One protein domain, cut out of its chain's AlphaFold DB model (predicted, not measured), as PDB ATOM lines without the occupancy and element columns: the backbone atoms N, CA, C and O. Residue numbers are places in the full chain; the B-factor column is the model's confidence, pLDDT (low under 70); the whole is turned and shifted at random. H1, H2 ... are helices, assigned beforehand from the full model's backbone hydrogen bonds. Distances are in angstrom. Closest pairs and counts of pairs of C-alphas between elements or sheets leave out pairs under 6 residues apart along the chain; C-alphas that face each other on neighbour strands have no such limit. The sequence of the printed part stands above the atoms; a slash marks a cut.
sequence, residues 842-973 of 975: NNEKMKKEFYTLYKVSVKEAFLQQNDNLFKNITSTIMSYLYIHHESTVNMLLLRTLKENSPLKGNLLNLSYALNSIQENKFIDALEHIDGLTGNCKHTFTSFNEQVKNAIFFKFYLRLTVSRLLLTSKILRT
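What this domain is: This is residues 842 to 973 of the 975 residues of an uncharacterized protein of Plasmodium ovale wallikeri (UniProt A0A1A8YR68). A compact body of helices has one long helix, H7, running out of it as an arm; residues 952 to 973, of which 952 to 971 belong to H7, stick out free. In the body, H1, H4 and H5 lie side by side, each of H1 and H5 antiparallel to H4, while H2 folds back along the last part of H1 and H3 sits by the first part of H4. The printed part has 132 residues with seven named helices, H1 to H7 in order, and no named strand: all helix. The whole is loose, with a radius of gyration of the C-alphas of 19.9 A, and spans 76 by 28 by 27 A, the arm making much of the length.

Where its parts are: Find C-alpha 941 at (85.999, 152.739, 180.932); from there H7, residues 941 to 971, runs 44.0 A to C-alpha 971 at (114.898, 126.724, 201.630). Before it look for H6, residues 935 to 938, and H5, residues 922 to 930. H4, residues 902 to 918, is 24.1 A long, and H3 holds residues 887 to 896. H2, residues 869 to 884, is 22.7 A long. H1, residues 842 to 863, begins at C-alpha 842 at (80.903, 139.494, 191.656) and is 30.9 A long.

How they stand to each other: Start at H7, which with residues 944 to 947 alone only just touches H5, with 3 pairs of C-alphas within 8 A; the closest are Leu 926 and Asn 944, 6.6 A apart, at a steep tilt of 46 degrees. H5 and H4 form a hairpin at a shallow tilt of 9 degrees, with the C-alphas of Ala 913 and Ala 925 closest at 4.2 A. H4 touches H1, opposite ways at a shallow tilt of 14 degrees, closest at the C-alphas of Ala 861 and Leu 903, 5.6 A. H1, with residues 855 to 863 alone, touches H2 in a hairpin, Phe 862 to Ser 875 being the closest C-alphas at 5.2 A. H3 and H4 form a hairpin that only just touches, with 3 pairs within 8 A, H4 taking part with residues 904 to 908 alone; the C-alphas of Leu 894 and Lys 904 are closest at 6.3 A. H1 to H4 are an up and down bundle, each running against the one before. H6 touches H1 at residues 857 to 861 alone, closest at the C-alphas of Ser 857 and Cys 936, 4.7 A. Look at the O i to N i+4 pairs: each is within hydrogen-bond range in H2, H3, H4, H5 and H7, and 17 of 18 in H1, while H6 is too short for such a pair and has its one O i to N i+3 pair within range.

The domain as a whole: The C-alphas of Phe 870 and Thr 973 are the farthest apart, at 76.7 A. The printed part has no cut, and its six links are tight. Mean pLDDT of the printed part is 71.7; look for values under 70 in, among others, residues 863 to 878, 884 to 900 and 945 to 965.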
ATOM      1  N   ASN A 842      80.088 138.749 192.636       55.59
ATOM      2  CA  ASN A 842      80.903 139.494 191.656       55.59
ATOM      3  C   ASN A 842      80.495 139.238 190.182       55.59
ATOM      4  O   ASN A 842      80.286 140.197 189.444       55.59
ATOM      5  N   ASN A 843      80.245 137.991 189.755       60.16
ATOM      6  CA  ASN A 843      79.753 137.719 188.390       60.16
ATOM      7  C   ASN A 843      78.319 138.233 188.145       60.16
ATOM      8  O   ASN A 843      78.039 138.773 187.080       60.16
ATOM      9  N   GLU A 844      77.415 138.092 189.117       66.31
ATOM     10  CA  GLU A 844      76.016 138.562 189.069       66.31
ATOM     11  C   GLU A 844      75.913 140.098 189.047       66.31
ATOM     12  O   GLU A 844      75.123 140.673 188.299       66.31
ATOM     13  N   LYS A 845      76.739 140.772 189.848       69.94
ATOM     14  CA  LYS A 845      76.854 142.225 189.980       69.94
ATOM     15  C   LYS A 845      77.525 142.817 188.749       69.94
ATOM     16  O   LYS A 845      76.932 143.702 188.145       69.94
ATOM     17  N   MET A 846      78.661 142.271 188.299       70.50
ATOM     18  CA  MET A 846      79.278 142.670 187.029       70.50
ATOM     19  C   MET A 846      78.342 142.404 185.844       70.50
ATOM     20  O   MET A 846      78.290 143.224 184.937       70.50
ATOM     21  N   LYS A 847      77.536 141.329 185.855       75.69
ATOM     22  CA  LYS A 847      76.443 141.131 184.885       75.69
ATOM     23  C   LYS A 847      75.412 142.256 184.969       75.69
ATOM     24  O   LYS A 847      75.128 142.878 183.953       75.69
ATOM     25  N   LYS A 848      74.850 142.543 186.148       79.19
ATOM     26  CA  LYS A 848      73.829 143.594 186.357       79.19
ATOM     27  C   LYS A 848      74.338 144.988 185.965       79.19
ATOM     28  O   LYS A 848      73.616 145.722 185.296       79.19
ATOM     29  N   GLU A 849      75.577 145.311 186.314       79.69
ATOM     30  CA  GLU A 849      76.275 146.553 185.970       79.69
ATOM     31  C   GLU A 849      76.597 146.627 184.470       79.69
ATOM     32  O   GLU A 849      76.258 147.605 183.807       79.69
ATOM     33  N   PHE A 850      77.101 145.548 183.866       83.62
ATOM     34  CA  PHE A 850      77.228 145.458 182.412       83.62
ATOM     35  C   PHE A 850      75.872 145.638 181.712       83.62
ATOM     36  O   PHE A 850      75.792 146.359 180.724       83.62
ATOM     37  N   TYR A 851      74.781 145.058 182.226       83.19
ATOM     38  CA  TYR A 851      73.433 145.243 181.676       83.19
ATOM     39  C   TYR A 851      72.920 146.689 181.806       83.19
ATOM     40  O   TYR A 851      72.140 147.116 180.948       83.19
ATOM     41  N   THR A 852      73.311 147.462 182.830       84.25
ATOM     42  CA  THR A 852      72.965 148.894 182.904       84.25
ATOM     43  C   THR A 852      73.809 149.713 181.928       84.25
ATOM     44  O   THR A 852      73.235 150.472 181.146       84.25
ATOM     45  N   LEU A 853      75.126 149.494 181.879       84.81
ATOM     46  CA  LEU A 853      76.033 150.169 180.944       84.81
ATOM     47  C   LEU A 853      75.711 149.836 179.478       84.81
ATOM     48  O   LEU A 853      75.657 150.733 178.647       84.81
ATOM     49  N   TYR A 854      75.360 148.588 179.159       85.69
ATOM     50  CA  TYR A 854      74.855 148.164 177.848       85.69
ATOM     51  C   TYR A 854      73.604 148.961 177.442       85.69
ATOM     52  O   TYR A 854      73.531 149.491 176.332       85.69
ATOM     53  N   LYS A 855      72.631 149.122 178.352       82.12
ATOM     54  CA  LYS A 855      71.408 149.912 178.103       82.12
ATOM     55  C   LYS A 855      71.680 151.410 177.919       82.12
ATOM     56  O   LYS A 855      70.851 152.083 177.303       82.12
ATOM     57  N   VAL A 856      72.791 151.936 178.437       84.19
ATOM     58  CA  VAL A 856      73.260 153.307 178.168       84.19
ATOM     59  C   VAL A 856      73.979 153.355 176.817       84.19
ATOM     60  O   VAL A 856      73.511 154.045 175.915       84.19
ATOM     61  N   SER A 857      75.018 152.543 176.620       82.75
ATOM     62  CA  SER A 857      75.840 152.497 175.404       82.75
ATOM     63  C   SER A 857      75.046 152.213 174.124       82.75
ATOM     64  O   SER A 857      75.354 152.795 173.084       82.75
ATOM     65  N   VAL A 858      73.986 151.390 174.172       80.44
ATOM     66  CA  VAL A 858      73.069 151.204 173.029       80.44
ATOM     67  C   VAL A 858      72.330 152.505 172.690       80.44
ATOM     68  O   VAL A 858      72.240 152.864 171.516       80.44
ATOM     69  N   LYS A 859      71.825 153.248 173.686       80.06
ATOM     70  CA  LYS A 859      71.171 154.550 173.450       80.06
ATOM     71  C   LYS A 859      72.161 155.552 172.863       80.06
ATOM     72  O   LYS A 859      71.836 156.212 171.882       80.06
ATOM     73  N   GLU A 860      73.369 155.622 173.416       79.56
ATOM     74  CA  GLU A 860      74.429 156.503 172.915       79.56
ATOM     75  C   GLU A 860      74.816 156.187 171.468       79.56
ATOM     76  O   GLU A 860      74.915 157.106 170.658       79.56
ATOM     77  N   ALA A 861      74.946 154.906 171.104       78.25
ATOM     78  CA  ALA A 861      75.260 154.496 169.735       78.25
ATOM     79  C   ALA A 861      74.234 155.055 168.734       78.25
ATOM     80  O   ALA A 861      74.606 155.602 167.694       78.25
ATOM     81  N   PHE A 862      72.940 154.978 169.066       73.88
ATOM     82  CA  PHE A 862      71.868 155.547 168.247       73.88
ATOM     83  C   PHE A 862      71.784 157.089 168.315       73.88
ATOM     84  O   PHE A 862      71.259 157.696 167.380       73.88
ATOM     85  N   LEU A 863      72.297 157.736 169.369       68.31
ATOM     86  CA  LEU A 863      72.325 159.201 169.523       68.31
ATOM     87  C   LEU A 863      73.496 159.884 168.791       68.31
ATOM     88  O   LEU A 863      73.377 161.058 168.452       68.31
ATOM     89  N   GLN A 864      74.572 159.167 168.447       58.34
ATOM     90  CA  GLN A 864      75.730 159.681 167.683       58.34
ATOM     91  C   GLN A 864      75.418 160.145 166.227       58.34
ATOM     92  O   GLN A 864      76.337 160.310 165.427       58.34
ATOM     93  N   GLN A 865      74.151 160.352 165.829       55.00
ATOM     94  CA  GLN A 865      73.750 160.709 164.452       55.00
ATOM     95  C   GLN A 865      72.974 162.036 164.300       55.00
ATOM     96  O   GLN A 865      72.006 162.104 163.535       55.00
ATOM     97  N   ASN A 866      73.502 163.117 164.881       51.69
ATOM     98  CA  ASN A 866      73.181 164.534 164.606       51.69
ATOM     99  C   ASN A 866      71.830 165.082 165.113       51.69
ATOM    100  O   ASN A 866      70.800 164.411 165.148       51.69
ATOM    101  N   ASP A 867      71.843 166.396 165.322       49.47
ATOM    102  CA  ASP A 867      71.052 167.224 166.251       49.47
ATOM    103  C   ASP A 867      69.568 167.451 165.896       49.47
ATOM    104  O   ASP A 867      68.904 168.336 166.437       49.47
ATOM    105  N   ASN A 868      69.004 166.664 164.979       58.50
ATOM    106  CA  ASN A 868      67.614 166.835 164.566       58.50
ATOM    107  C   ASN A 868      66.655 166.190 165.577       58.50
ATOM    108  O   ASN A 868      66.620 164.968 165.695       58.50
ATOM    109  N   LEU A 869      65.758 166.976 166.183       51.72
ATOM    110  CA  LEU A 869      64.682 166.497 167.074       51.72
ATOM    111  C   LEU A 869      63.936 165.253 166.548       51.72
ATOM    112  O   LEU A 869      63.726 164.294 167.286       51.72
ATOM    113  N   PHE A 870      63.587 165.228 165.257       52.03
ATOM    114  CA  PHE A 870      62.924 164.071 164.643       52.03
ATOM    115  C   PHE A 870      63.827 162.825 164.591       52.03
ATOM    116  O   PHE A 870      63.346 161.712 164.795       52.03
ATOM    117  N   LYS A 871      65.140 162.998 164.364       59.41
ATOM    118  CA  LYS A 871      66.102 161.893 164.475       59.41
ATOM    119  C   LYS A 871      66.179 161.396 165.912       59.41
ATOM    120  O   LYS A 871      66.072 160.190 166.093       59.41
ATOM    121  N   ASN A 872      66.276 162.295 166.894       59.22
ATOM    122  CA  ASN A 872      66.352 161.945 168.316       59.22
ATOM    123  C   ASN A 872      65.135 161.121 168.769       59.22
ATOM    124  O   ASN A 872      65.286 160.133 169.477       59.22
ATOM    125  N   ILE A 873      63.934 161.439 168.277       60.34
ATOM    126  CA  ILE A 873      62.742 160.605 168.504       60.34
ATOM    127  C   ILE A 873      62.922 159.211 167.870       60.34
ATOM    128  O   ILE A 873      62.692 158.198 168.531       60.34
ATOM    129  N   THR A 874      63.373 159.123 166.613       62.69
ATOM    130  CA  THR A 874      63.590 157.820 165.954       62.69
ATOM    131  C   THR A 874      64.739 156.999 166.546       62.69
ATOM    132  O   THR A 874      64.638 155.776 166.562       62.69
ATOM    133  N   SER A 875      65.803 157.622 167.064       67.06
ATOM    134  CA  SER A 875      66.916 156.939 167.733       67.06
ATOM    135  C   SER A 875      66.514 156.448 169.121       67.06
ATOM    136  O   SER A 875      66.822 155.309 169.467       67.06
ATOM    137  N   THR A 876      65.743 157.234 169.884       68.38
ATOM    138  CA  THR A 876      65.126 156.771 171.134       68.38
ATOM    139  C   THR A 876      64.237 155.554 170.875       68.38
ATOM    140  O   THR A 876      64.423 154.532 171.533       68.38
ATOM    141  N   ILE A 877      63.354 155.603 169.869       66.69
ATOM    142  CA  ILE A 877      62.504 154.461 169.495       66.69
ATOM    143  C   ILE A 877      63.353 153.253 169.066       66.69
ATOM    144  O   ILE A 877      63.150 152.165 169.593       66.69
ATOM    145  N   MET A 878      64.336 153.417 168.173       68.81
ATOM    146  CA  MET A 878      65.184 152.305 167.718       68.81
ATOM    147  C   MET A 878      66.027 151.693 168.843       68.81
ATOM    148  O   MET A 878      66.129 150.472 168.917       68.81
ATOM    149  N   SER A 879      66.571 152.502 169.756       76.44
ATOM    150  CA  SER A 879      67.302 151.997 170.926       76.44
ATOM    151  C   SER A 879      66.396 151.216 171.884       76.44
ATOM    152  O   SER A 879      66.801 150.173 172.389       76.44
ATOM    153  N   TYR A 880      65.146 151.657 172.079       74.12
ATOM    154  CA  TYR A 880      64.152 150.920 172.860       74.12
ATOM    155  C   TYR A 880      63.802 149.582 172.195       74.12
ATOM    156  O   TYR A 880      63.868 148.542 172.848       74.12
ATOM    157  N   LEU A 881      63.506 149.585 170.889       70.50
ATOM    158  CA  LEU A 881      63.226 148.364 170.124       70.50
ATOM    159  C   LEU A 881      64.403 147.373 170.192       70.50
ATOM    160  O   LEU A 881      64.173 146.185 170.388       70.50
ATOM    161  N   TYR A 882      65.647 147.856 170.100       74.19
ATOM    162  CA  TYR A 882      66.850 147.016 170.148       74.19
ATOM    163  C   TYR A 882      67.102 146.382 171.529       74.19
ATOM    164  O   TYR A 882      67.620 145.271 171.621       74.19
ATOM    165  N   ILE A 883      66.726 147.072 172.612       77.88
ATOM    166  CA  ILE A 883      66.879 146.586 173.996       77.88
ATOM    167  C   ILE A 883      65.758 145.606 174.397       77.88
ATOM    168  O   ILE A 883      65.977 144.774 175.274       77.88
ATOM    169  N   HIS A 884      64.568 145.699 173.787       68.69
ATOM    170  CA  HIS A 884      63.350 145.020 174.260       68.69
ATOM    171  C   HIS A 884      62.745 143.964 173.308       68.69
ATOM    172  O   HIS A 884      61.697 143.401 173.635       68.69
ATOM    173  N   HIS A 885      63.362 143.665 172.159       63.59
ATOM    174  CA  HIS A 885      62.866 142.655 171.210       63.59
ATOM    175  C   HIS A 885      63.885 141.554 170.881       63.59
ATOM    176  O   HIS A 885      65.068 141.654 171.198       63.59
ATOM    177  N   GLU A 886      63.391 140.479 170.260       55.03
ATOM    178  CA  GLU A 886      64.169 139.284 169.921       55.03
ATOM    179  C   GLU A 886      65.400 139.571 169.049       55.03
ATOM    180  O   GLU A 886      65.412 140.474 168.203       55.03
ATOM    181  N   SER A 887      66.394 138.684 169.157       60.66
ATOM    182  CA  SER A 887      67.577 138.639 168.289       60.66
ATOM    183  C   SER A 887      67.227 138.677 166.796       60.66
ATOM    184  O   SER A 887      67.936 139.319 166.023       60.66
ATOM    185  N   THR A 888      66.099 138.086 166.386       56.03
ATOM    186  CA  THR A 888      65.540 138.147 165.026       56.03
ATOM    187  C   THR A 888      65.346 139.585 164.528       56.03
ATOM    188  O   THR A 888      65.727 139.916 163.402       56.03
ATOM    189  N   VAL A 889      64.797 140.469 165.370       57.91
ATOM    190  CA  VAL A 889      64.565 141.888 165.046       57.91
ATOM    191  C   VAL A 889      65.893 142.639 164.997       57.91
ATOM    192  O   VAL A 889      66.147 143.392 164.054       57.91
ATOM    193  N   ASN A 890      66.790 142.370 165.946       65.81
ATOM    194  CA  ASN A 890      68.109 143.005 166.003       65.81
ATOM    195  C   ASN A 890      68.996 142.613 164.811       65.81
ATOM    196  O   ASN A 890      69.670 143.469 164.236       65.81
ATOM    197  N   MET A 891      68.923 141.361 164.353       62.16
ATOM    198  CA  MET A 891      69.584 140.886 163.134       62.16
ATOM    199  C   MET A 891      69.019 141.537 161.866       62.16
ATOM    200  O   MET A 891      69.779 141.846 160.944       62.16
ATOM    201  N   LEU A 892      67.709 141.798 161.802       60.59
ATOM    202  CA  LEU A 892      67.109 142.558 160.700       60.59
ATOM    203  C   LEU A 892      67.569 144.025 160.715       60.59
ATOM    204  O   LEU A 892      67.987 144.534 159.675       60.59
ATOM    205  N   LEU A 893      67.592 144.677 161.883       64.00
ATOM    206  CA  LEU A 893      68.125 146.036 162.037       64.00
ATOM    207  C   LEU A 893      69.594 146.111 161.583       64.00
ATOM    208  O   LEU A 893      69.912 146.895 160.686       64.00
ATOM    209  N   LEU A 894      70.465 145.232 162.092       64.19
ATOM    210  CA  LEU A 894      71.883 145.153 161.711       64.19
ATOM    211  C   LEU A 894      72.091 144.893 160.205       64.19
ATOM    212  O   LEU A 894      73.003 145.467 159.605       64.19
ATOM    213  N   ARG A 895      71.227 144.093 159.561       64.25
ATOM    214  CA  ARG A 895      71.242 143.885 158.099       64.25
ATOM    215  C   ARG A 895      70.835 145.130 157.304       64.25
ATOM    216  O   ARG A 895      71.350 145.325 156.208       64.25
ATOM    217  N   THR A 896      69.953 145.985 157.831       62.38
ATOM    218  CA  THR A 896      69.566 147.248 157.161       62.38
ATOM    219  C   THR A 896      70.578 148.387 157.329       62.38
ATOM    220  O   THR A 896      70.550 149.348 156.555       62.38
ATOM    221  N   LEU A 897      71.492 148.294 158.301       66.69
ATOM    222  CA  LEU A 897      72.547 149.287 158.513       66.69
ATOM    223  C   LEU A 897      73.692 149.141 157.499       66.69
ATOM    224  O   LEU A 897      74.157 148.033 157.206       66.69
ATOM    225  N   LYS A 898      74.193 150.288 157.012       68.06
ATOM    226  CA  LYS A 898      75.376 150.373 156.140       68.06
ATOM    227  C   LYS A 898      76.572 149.688 156.798       68.06
ATOM    228  O   LYS A 898      76.823 149.904 157.982       68.06
ATOM    229  N   GLU A 899      77.320 148.922 156.013       55.25
ATOM    230  CA  GLU A 899      78.441 148.095 156.478       55.25
ATOM    231  C   GLU A 899      79.506 148.927 157.201       55.25
ATOM    232  O   GLU A 899      79.757 148.691 158.378       55.25
ATOM    233  N   ASN A 900      79.991 150.001 156.576       56.50
ATOM    234  CA  ASN A 900      81.011 150.883 157.153       56.50
ATOM    235  C   ASN A 900      80.399 152.006 158.023       56.50
ATOM    236  O   ASN A 900      80.727 153.177 157.835       56.50
ATOM    237  N   SER A 901      79.451 151.694 158.917       73.56
ATOM    238  CA  SER A 901      78.884 152.688 159.851       73.56
ATOM    239  C   SER A 901      79.280 152.402 161.306       73.56
ATOM    240  O   SER A 901      79.143 151.258 161.744       73.56
ATOM    241  N   PRO A 902      79.716 153.414 162.090       72.69
ATOM    242  CA  PRO A 902      80.161 153.203 163.473       72.69
ATOM    243  C   PRO A 902      79.034 152.664 164.363       72.69
ATOM    244  O   PRO A 902      79.274 151.816 165.213       72.69
ATOM    245  N   LEU A 903      77.782 153.048 164.080       77.06
ATOM    246  CA  LEU A 903      76.584 152.467 164.692       77.06
ATOM    247  C   LEU A 903      76.523 150.936 164.525       77.06
ATOM    248  O   LEU A 903      76.229 150.234 165.486       77.06
ATOM    249  N   LYS A 904      76.811 150.405 163.329       78.19
ATOM    250  CA  LYS A 904      76.781 148.957 163.074       78.19
ATOM    251  C   LYS A 904      77.921 148.233 163.793       78.19
ATOM    252  O   LYS A 904      77.673 147.182 164.370       78.19
ATOM    253  N   GLY A 905      79.125 148.814 163.800       79.56
ATOM    254  CA  GLY A 905      80.275 148.282 164.541       79.56
ATOM    255  C   GLY A 905      80.031 148.249 166.051       79.56
ATOM    256  O   GLY A 905      80.128 147.190 166.662       79.56
ATOM    257  N   ASN A 906      79.608 149.375 166.638       83.56
ATOM    258  CA  ASN A 906      79.304 149.467 168.066       83.56
ATOM    259  C   ASN A 906      78.188 148.490 168.477       83.56
ATOM    260  O   ASN A 906      78.358 147.770 169.454       83.56
ATOM    261  N   LEU A 907      77.075 148.408 167.737       82.38
ATOM    262  CA  LEU A 907      75.990 147.468 168.063       82.38
ATOM    263  C   LEU A 907      76.415 145.996 167.930       82.38
ATOM    264  O   LEU A 907      76.004 145.172 168.742       82.38
ATOM    265  N   LEU A 908      77.248 145.659 166.940       82.00
ATOM    266  CA  LEU A 908      77.771 144.302 166.770       82.00
ATOM    267  C   LEU A 908      78.693 143.917 167.939       82.00
ATOM    268  O   LEU A 908      78.471 142.887 168.575       82.00
ATOM    269  N   ASN A 909      79.645 144.783 168.290       84.00
ATOM    270  CA  ASN A 909      80.557 144.576 169.417       84.00
ATOM    271  C   ASN A 909      79.809 144.494 170.758       84.00
ATOM    272  O   ASN A 909      80.091 143.606 171.559       84.00
ATOM    273  N   LEU A 910      78.788 145.334 170.974       85.75
ATOM    274  CA  LEU A 910      77.897 145.229 172.137       85.75
ATOM    275  C   LEU A 910      77.140 143.891 172.171       85.75
ATOM    276  O   LEU A 910      76.948 143.345 173.253       85.75
ATOM    277  N   SER A 911      76.731 143.344 171.019       83.81
ATOM    278  CA  SER A 911      76.033 142.050 170.961       83.81
ATOM    279  C   SER A 911      76.947 140.854 171.257       83.81
ATOM    280  O   SER A 911      76.529 139.945 171.972       83.81
ATOM    281  N   TYR A 912      78.204 140.876 170.798       83.56
ATOM    282  CA  TYR A 912      79.183 139.846 171.154       83.56
ATOM    283  C   TYR A 912      79.602 139.951 172.625       83.56
ATOM    284  O   TYR A 912      79.566 138.949 173.333       83.56
ATOM    285  N   ALA A 913      79.884 141.162 173.124       84.75
ATOM    286  CA  ALA A 913      80.160 141.390 174.544       84.75
ATOM    287  C   ALA A 913      79.012 140.887 175.439       84.75
ATOM    288  O   ALA A 913      79.265 140.235 176.448       84.75
ATOM    289  N   LEU A 914      77.751 141.123 175.052       84.25
ATOM    290  CA  LEU A 914      76.577 140.626 175.773       84.25
ATOM    291  C   LEU A 914      76.546 139.093 175.862       84.25
ATOM    292  O   LEU A 914      76.296 138.559 176.942       84.25
ATOM    293  N   ASN A 915      76.823 138.397 174.757       83.88
ATOM    294  CA  ASN A 915      76.856 136.936 174.721       83.88
ATOM    295  C   ASN A 915      78.004 136.380 175.586       83.88
ATOM    296  O   ASN A 915      77.779 135.521 176.439       83.88
ATOM    297  N   SER A 916      79.212 136.935 175.454       82.56
ATOM    298  CA  SER A 916      80.366 136.552 176.277       82.56
ATOM    299  C   SER A 916      80.112 136.791 177.772       82.56
ATOM    300  O   SER A 916      80.372 135.910 178.589       82.56
ATOM    301  N   ILE A 917      79.500 137.922 178.153       81.31
ATOM    302  CA  ILE A 917      79.078 138.180 179.540       81.31
ATOM    303  C   ILE A 917      78.038 137.155 180.007       81.31
ATOM    304  O   ILE A 917      78.153 136.658 181.128       81.31
ATOM    305  N   GLN A 918      77.048 136.791 179.185       79.81
ATOM    306  CA  GLN A 918      76.058 135.761 179.532       79.81
ATOM    307  C   GLN A 918      76.730 134.412 179.841       79.81
ATOM    308  O   GLN A 918      76.466 133.845 180.907       79.81
ATOM    309  N   GLU A 919      77.684 133.993 179.008       78.69
ATOM    310  CA  GLU A 919      78.525 132.795 179.178       78.69
ATOM    311  C   GLU A 919      79.572 132.894 180.320       78.69
ATOM    312  O   GLU A 919      80.310 131.942 180.561       78.69
ATOM    313  N   ASN A 920      79.625 134.006 181.069       74.44
ATOM    314  CA  ASN A 920      80.643 134.338 182.089       74.44
ATOM    315  C   ASN A 920      82.081 134.516 181.546       74.44
ATOM    316  O   ASN A 920      83.042 134.537 182.316       74.44
ATOM    317  N   LYS A 921      82.247 134.692 180.234       79.50
ATOM    318  CA  LYS A 921      83.523 134.949 179.554       79.50
ATOM    319  C   LYS A 921      83.863 136.443 179.592       79.50
ATOM    320  O   LYS A 921      83.773 137.162 178.598       79.50
ATOM    321  N   PHE A 922      84.224 136.929 180.779       74.31
ATOM    322  CA  PHE A 922      84.507 138.354 181.001       74.31
ATOM    323  C   PHE A 922      85.734 138.869 180.223       74.31
ATOM    324  O   PHE A 922      85.750 140.040 179.866       74.31
ATOM    325  N   ILE A 923      86.727 138.023 179.917       73.12
ATOM    326  CA  ILE A 923      87.908 138.408 179.115       73.12
ATOM    327  C   ILE A 923      87.497 138.694 177.664       73.12
ATOM    328  O   ILE A 923      87.717 139.794 177.168       73.12
ATOM    329  N   ASP A 924      86.822 137.742 177.026       76.62
ATOM    330  CA  ASP A 924      86.306 137.829 175.657       76.62
ATOM    331  C   ASP A 924      85.360 139.041 175.505       76.62
ATOM    332  O   ASP A 924      85.366 139.756 174.505       76.62
ATOM    333  N   ALA A 925      84.568 139.332 176.546       79.50
ATOM    334  CA  ALA A 925      83.737 140.529 176.592       79.50
ATOM    335  C   ALA A 925      84.553 141.835 176.596       79.50
ATOM    336  O   ALA A 925      84.153 142.790 175.929       79.50
ATOM    337  N   LEU A 926      85.684 141.894 177.310       78.56
ATOM    338  CA  LEU A 926      86.561 143.071 177.322       78.56
ATOM    339  C   LEU A 926      87.190 143.345 175.955       78.56
ATOM    340  O   LEU A 926      87.279 144.509 175.575       78.56
ATOM    341  N   GLU A 927      87.561 142.313 175.192       83.12
ATOM    342  CA  GLU A 927      88.073 142.477 173.823       83.12
ATOM    343  C   GLU A 927      87.036 143.175 172.924       83.12
ATOM    344  O   GLU A 927      87.329 144.170 172.254       83.12
ATOM    345  N   HIS A 928      85.779 142.723 172.979       83.00
ATOM    346  CA  HIS A 928      84.679 143.346 172.243       83.00
ATOM    347  C   HIS A 928      84.352 144.771 172.741       83.00
ATOM    348  O   HIS A 928      84.025 145.642 171.932       83.00
ATOM    349  N   ILE A 929      84.477 145.043 174.047       82.06
ATOM    350  CA  ILE A 929      84.308 146.384 174.641       82.06
ATOM    351  C   ILE A 929      85.429 147.339 174.201       82.06
ATOM    352  O   ILE A 929      85.160 148.493 173.857       82.06
ATOM    353  N   ASP A 930      86.683 146.881 174.161       81.88
ATOM    354  CA  ASP A 930      87.812 147.696 173.704       81.88
ATOM    355  C   ASP A 930      87.687 148.057 172.208       81.88
ATOM    356  O   ASP A 930      88.160 149.119 171.797       81.88
ATOM    357  N   GLY A 931      86.941 147.275 171.420       79.31
ATOM    358  CA  GLY A 931      86.540 147.598 170.045       79.31
ATOM    359  C   GLY A 931      85.435 148.661 169.880       79.31
ATOM    360  O   GLY A 931      85.042 148.939 168.745       79.31
ATOM    361  N   LEU A 932      84.882 149.246 170.950       84.19
ATOM    362  CA  LEU A 932      83.849 150.295 170.859       84.19
ATOM    363  C   LEU A 932      84.422 151.675 170.488       84.19
ATOM    364  O   LEU A 932      85.582 151.990 170.760       84.19
ATOM    365  N   THR A 933      83.580 152.532 169.895       80.44
ATOM    366  CA  THR A 933      83.963 153.866 169.390       80.44
ATOM    367  C   THR A 933      83.052 155.001 169.883       80.44
ATOM    368  O   THR A 933      81.841 154.827 170.059       80.44
ATOM    369  N   GLY A 934      83.632 156.189 170.095       79.88
ATOM    370  CA  GLY A 934      82.934 157.362 170.642       79.88
ATOM    371  C   GLY A 934      82.445 157.147 172.081       79.88
ATOM    372  O   GLY A 934      83.010 156.336 172.813       79.88
ATOM    373  N   ASN A 935      81.376 157.847 172.479       78.56
ATOM    374  CA  ASN A 935      80.783 157.791 173.828       78.56
ATOM    375  C   ASN A 935      80.598 156.361 174.368       78.56
ATOM    376  O   ASN A 935      80.945 156.098 175.513       78.56
ATOM    377  N   CYS A 936      80.180 155.415 173.518       78.81
ATOM    378  CA  CYS A 936      79.998 154.009 173.886       78.81
ATOM    379  C   CYS A 936      81.261 153.360 174.483       78.81
ATOM    380  O   CYS A 936      81.142 152.435 175.279       78.81
ATOM    381  N   LYS A 937      82.466 153.824 174.110       83.75
ATOM    382  CA  LYS A 937      83.731 153.384 174.720       83.75
ATOM    383  C   LYS A 937      83.942 154.035 176.092       83.75
ATOM    384  O   LYS A 937      84.322 153.347 177.032       83.75
ATOM    385  N   HIS A 938      83.660 155.336 176.213       81.31
ATOM    386  CA  HIS A 938      83.768 156.080 177.474       81.31
ATOM    387  C   HIS A 938      82.846 155.509 178.559       81.31
ATOM    388  O   HIS A 938      83.289 155.303 179.681       81.31
ATOM    389  N   THR A 939      81.609 155.153 178.212       82.31
ATOM    390  CA  THR A 939      80.629 154.556 179.140       82.31
ATOM    391  C   THR A 939      81.085 153.221 179.750       82.31
ATOM    392  O   THR A 939      80.609 152.847 180.818       82.31
ATOM    393  N   PHE A 940      82.045 152.515 179.139       82.12
ATOM    394  CA  PHE A 940      82.608 151.272 179.682       82.12
ATOM    395  C   PHE A 940      83.990 151.415 180.346       82.12
ATOM    396  O   PHE A 940      84.498 150.410 180.838       82.12
ATOM    397  N   THR A 941      84.614 152.600 180.414       76.31
ATOM    398  CA  THR A 941      85.999 152.739 180.932       76.31
ATOM    399  C   THR A 941      86.156 152.250 182.371       76.31
ATOM    400  O   THR A 941      86.992 151.386 182.624       76.31
ATOM    401  N   SER A 942      85.321 152.732 183.298       71.81
ATOM    402  CA  SER A 942      85.393 152.343 184.716       71.81
ATOM    403  C   SER A 942      85.141 150.843 184.927       71.81
ATOM    404  O   SER A 942      85.812 150.208 185.735       71.81
ATOM    405  N   PHE A 943      84.229 150.247 184.154       72.62
ATOM    406  CA  PHE A 943      83.950 148.809 184.207       72.62
ATOM    407  C   PHE A 943      85.121 147.977 183.662       72.62
ATOM    408  O   PHE A 943      85.527 146.989 184.267       72.62
ATOM    409  N   ASN A 944      85.702 148.404 182.540       71.69
ATOM    410  CA  ASN A 944      86.866 147.783 181.907       71.69
ATOM    411  C   ASN A 944      88.065 147.735 182.875       71.69
ATOM    412  O   ASN A 944      88.691 146.689 183.042       71.69
ATOM    413  N   GLU A 945      88.315 148.833 183.594       69.75
ATOM    414  CA  GLU A 945      89.344 148.921 184.634       69.75
ATOM    415  C   GLU A 945      89.054 148.010 185.842       69.75
ATOM    416  O   GLU A 945      89.926 147.240 186.247       69.75
ATOM    417  N   GLN A 946      87.826 148.014 186.378       66.62
ATOM    418  CA  GLN A 946      87.432 147.127 187.485       66.62
ATOM    419  C   GLN A 946      87.596 145.637 187.136       66.62
ATOM    420  O   GLN A 946      88.177 144.880 187.919       66.62
ATOM    421  N   VAL A 947      87.124 145.208 185.959       67.31
ATOM    422  CA  VAL A 947      87.217 143.805 185.517       67.31
ATOM    423  C   VAL A 947      88.678 143.406 185.285       67.31
ATOM    424  O   VAL A 947      89.096 142.346 185.756       67.31
ATOM    425  N   LYS A 948      89.488 144.261 184.636       67.00
ATOM    426  CA  LYS A 948      90.934 144.022 184.469       67.00
ATOM    427  C   LYS A 948      91.628 143.882 185.827       67.00
ATOM    428  O   LYS A 948      92.326 142.893 186.040       67.00
ATOM    429  N   ASN A 949      91.361 144.779 186.775       64.69
ATOM    430  CA  ASN A 949      91.918 144.714 188.130       64.69
ATOM    431  C   ASN A 949      91.524 143.422 188.871       64.69
ATOM    432  O   ASN A 949      92.388 142.766 189.454       64.69
ATOM    433  N   ALA A 950      90.260 142.991 188.800       65.25
ATOM    434  CA  ALA A 950      89.804 141.745 189.425       65.25
ATOM    435  C   ALA A 950      90.465 140.484 188.827       65.25
ATOM    436  O   ALA A 950      90.773 139.535 189.555       65.25
ATOM    437  N   ILE A 951      90.718 140.472 187.512       66.06
ATOM    438  CA  ILE A 951      91.434 139.386 186.824       66.06
ATOM    439  C   ILE A 951      92.916 139.386 187.221       66.06
ATOM    440  O   ILE A 951      93.442 138.344 187.622       66.06
ATOM    441  N   PHE A 952      93.576 140.550 187.182       63.47
ATOM    442  CA  PHE A 952      94.970 140.687 187.600       63.47
ATOM    443  C   PHE A 952      95.170 140.267 189.060       63.47
ATOM    444  O   PHE A 952      96.108 139.533 189.342       63.47
ATOM    445  N   PHE A 953      94.266 140.623 189.977       66.19
ATOM    446  CA  PHE A 953      94.323 140.196 191.382       66.19
ATOM    447  C   PHE A 953      94.358 138.664 191.533       66.19
ATOM    448  O   PHE A 953      95.230 138.125 192.219       66.19
ATOM    449  N   LYS A 954      93.475 137.939 190.826       67.56
ATOM    450  CA  LYS A 954      93.473 136.462 190.826       67.56
ATOM    451  C   LYS A 954      94.743 135.869 190.195       67.56
ATOM    452  O   LYS A 954      95.199 134.816 190.639       67.56
ATOM    453  N   PHE A 955      95.337 136.535 189.202       63.69
ATOM    454  CA  PHE A 955      96.619 136.130 188.614       63.69
ATOM    455  C   PHE A 955      97.798 136.363 189.575       63.69
ATOM    456  O   PHE A 955      98.580 135.441 189.815       63.69
ATOM    457  N   TYR A 956      97.892 137.547 190.189       65.44
ATOM    458  CA  TYR A 956      98.929 137.883 191.167       65.44
ATOM    459  C   TYR A 956      98.892 136.952 192.382       65.44
ATOM    460  O   TYR A 956      99.940 136.462 192.781       65.44
ATOM    461  N   LEU A 957      97.716 136.615 192.927       65.88
ATOM    462  CA  LEU A 957      97.620 135.655 194.037       65.88
ATOM    463  C   LEU A 957      98.136 134.255 193.673       65.88
ATOM    464  O   LEU A 957      98.799 133.619 194.493       65.88
ATOM    465  N   ARG A 958      97.878 133.775 192.449       65.38
ATOM    466  CA  ARG A 958      98.441 132.503 191.963       65.38
ATOM    467  C   ARG A 958      99.962 132.588 191.831       65.38
ATOM    468  O   ARG A 958     100.658 131.729 192.363       65.38
ATOM    469  N   LEU A 959     100.473 133.655 191.211       67.31
ATOM    470  CA  LEU A 959     101.911 133.901 191.060       67.31
ATOM    471  C   LEU A 959     102.633 134.002 192.417       67.31
ATOM    472  O   LEU A 959     103.738 133.479 192.564       67.31
ATOM    473  N   THR A 960     102.005 134.630 193.414       65.94
ATOM    474  CA  THR A 960     102.533 134.754 194.780       65.94
ATOM    475  C   THR A 960     102.607 133.397 195.476       65.94
ATOM    476  O   THR A 960     103.655 133.083 196.031       65.94
ATOM    477  N   VAL A 961     101.575 132.546 195.381       68.06
ATOM    478  CA  VAL A 961     101.643 131.166 195.908       68.06
ATOM    479  C   VAL A 961     102.716 130.349 195.195       68.06
ATOM    480  O   VAL A 961     103.523 129.711 195.864       68.06
ATOM    481  N   SER A 962     102.808 130.407 193.863       68.94
ATOM    482  CA  SER A 962     103.865 129.704 193.122       68.94
ATOM    483  C   SER A 962     105.269 130.155 193.541       68.94
ATOM    484  O   SER A 962     106.152 129.314 193.696       68.94
ATOM    485  N   ARG A 963     105.477 131.458 193.782       68.81
ATOM    486  CA  ARG A 963     106.748 131.995 194.294       68.81
ATOM    487  C   ARG A 963     107.027 131.560 195.731       68.81
ATOM    488  O   ARG A 963     108.120 131.076 195.986       68.81
ATOM    489  N   LEU A 964     106.055 131.649 196.640       67.88
ATOM    490  CA  LEU A 964     106.198 131.194 198.031       67.88
ATOM    491  C   LEU A 964     106.495 129.691 198.121       67.88
ATOM    492  O   LEU A 964     107.338 129.285 198.920       67.88
ATOM    493  N   LEU A 965     105.836 128.866 197.300       69.00
ATOM    494  CA  LEU A 965     106.101 127.427 197.200       69.00
ATOM    495  C   LEU A 965     107.510 127.152 196.671       69.00
ATOM    496  O   LEU A 965     108.200 126.294 197.218       69.00
ATOM    497  N   LEU A 966     107.960 127.891 195.651       70.06
ATOM    498  CA  LEU A 966     109.327 127.781 195.142       70.06
ATOM    499  C   LEU A 966     110.352 128.190 196.212       70.06
ATOM    500  O   LEU A 966     111.312 127.462 196.431       70.06
ATOM    501  N   THR A 967     110.131 129.300 196.925       66.50
ATOM    502  CA  THR A 967     111.022 129.775 197.996       66.50
ATOM    503  C   THR A 967     111.080 128.800 199.174       66.50
ATOM    504  O   THR A 967     112.171 128.515 199.657       66.50
ATOM    505  N   SER A 968     109.948 128.225 199.603       69.94
ATOM    506  CA  SER A 968     109.931 127.183 200.644       69.94
ATOM    507  C   SER A 968     110.644 125.912 200.185       69.94
ATOM    508  O   SER A 968     111.442 125.371 200.940       69.94
ATOM    509  N   LYS A 969     110.449 125.469 198.931       72.00
ATOM    510  CA  LYS A 969     111.215 124.343 198.371       72.00
ATOM    511  C   LYS A 969     112.715 124.635 198.349       72.00
ATOM    512  O   LYS A 969     113.464 123.839 198.889       72.00
ATOM    513  N   ILE A 970     113.138 125.791 197.836       68.94
ATOM    514  CA  ILE A 970     114.549 126.213 197.806       68.94
ATOM    515  C   ILE A 970     115.156 126.222 199.223       68.94
ATOM    516  O   ILE A 970     116.244 125.695 199.427       68.94
ATOM    517  N   LEU A 971     114.440 126.730 200.230       65.50
ATOM    518  CA  LEU A 971     114.898 126.724 201.630       65.50
ATOM    519  C   LEU A 971     114.898 125.333 202.297       65.50
ATOM    520  O   LEU A 971     115.518 125.182 203.348       65.50
ATOM    521  N   ARG A 972     114.237 124.336 201.690       67.50
ATOM    522  CA  ARG A 972     114.269 122.906 202.057       67.50
ATOM    523  C   ARG A 972     115.208 122.064 201.166       67.50
ATOM    524  O   ARG A 972     115.198 120.845 201.293       67.50
ATOM    525  N   THR A 973     115.927 122.670 200.212       64.69
ATOM    526  CA  THR A 973     116.854 121.959 199.298       64.69
ATOM    527  C   THR A 973     118.244 122.586 199.195       64.69
ATOM    528  O   THR A 973     119.163 121.944 198.702       64.69
TER     529      THR A 973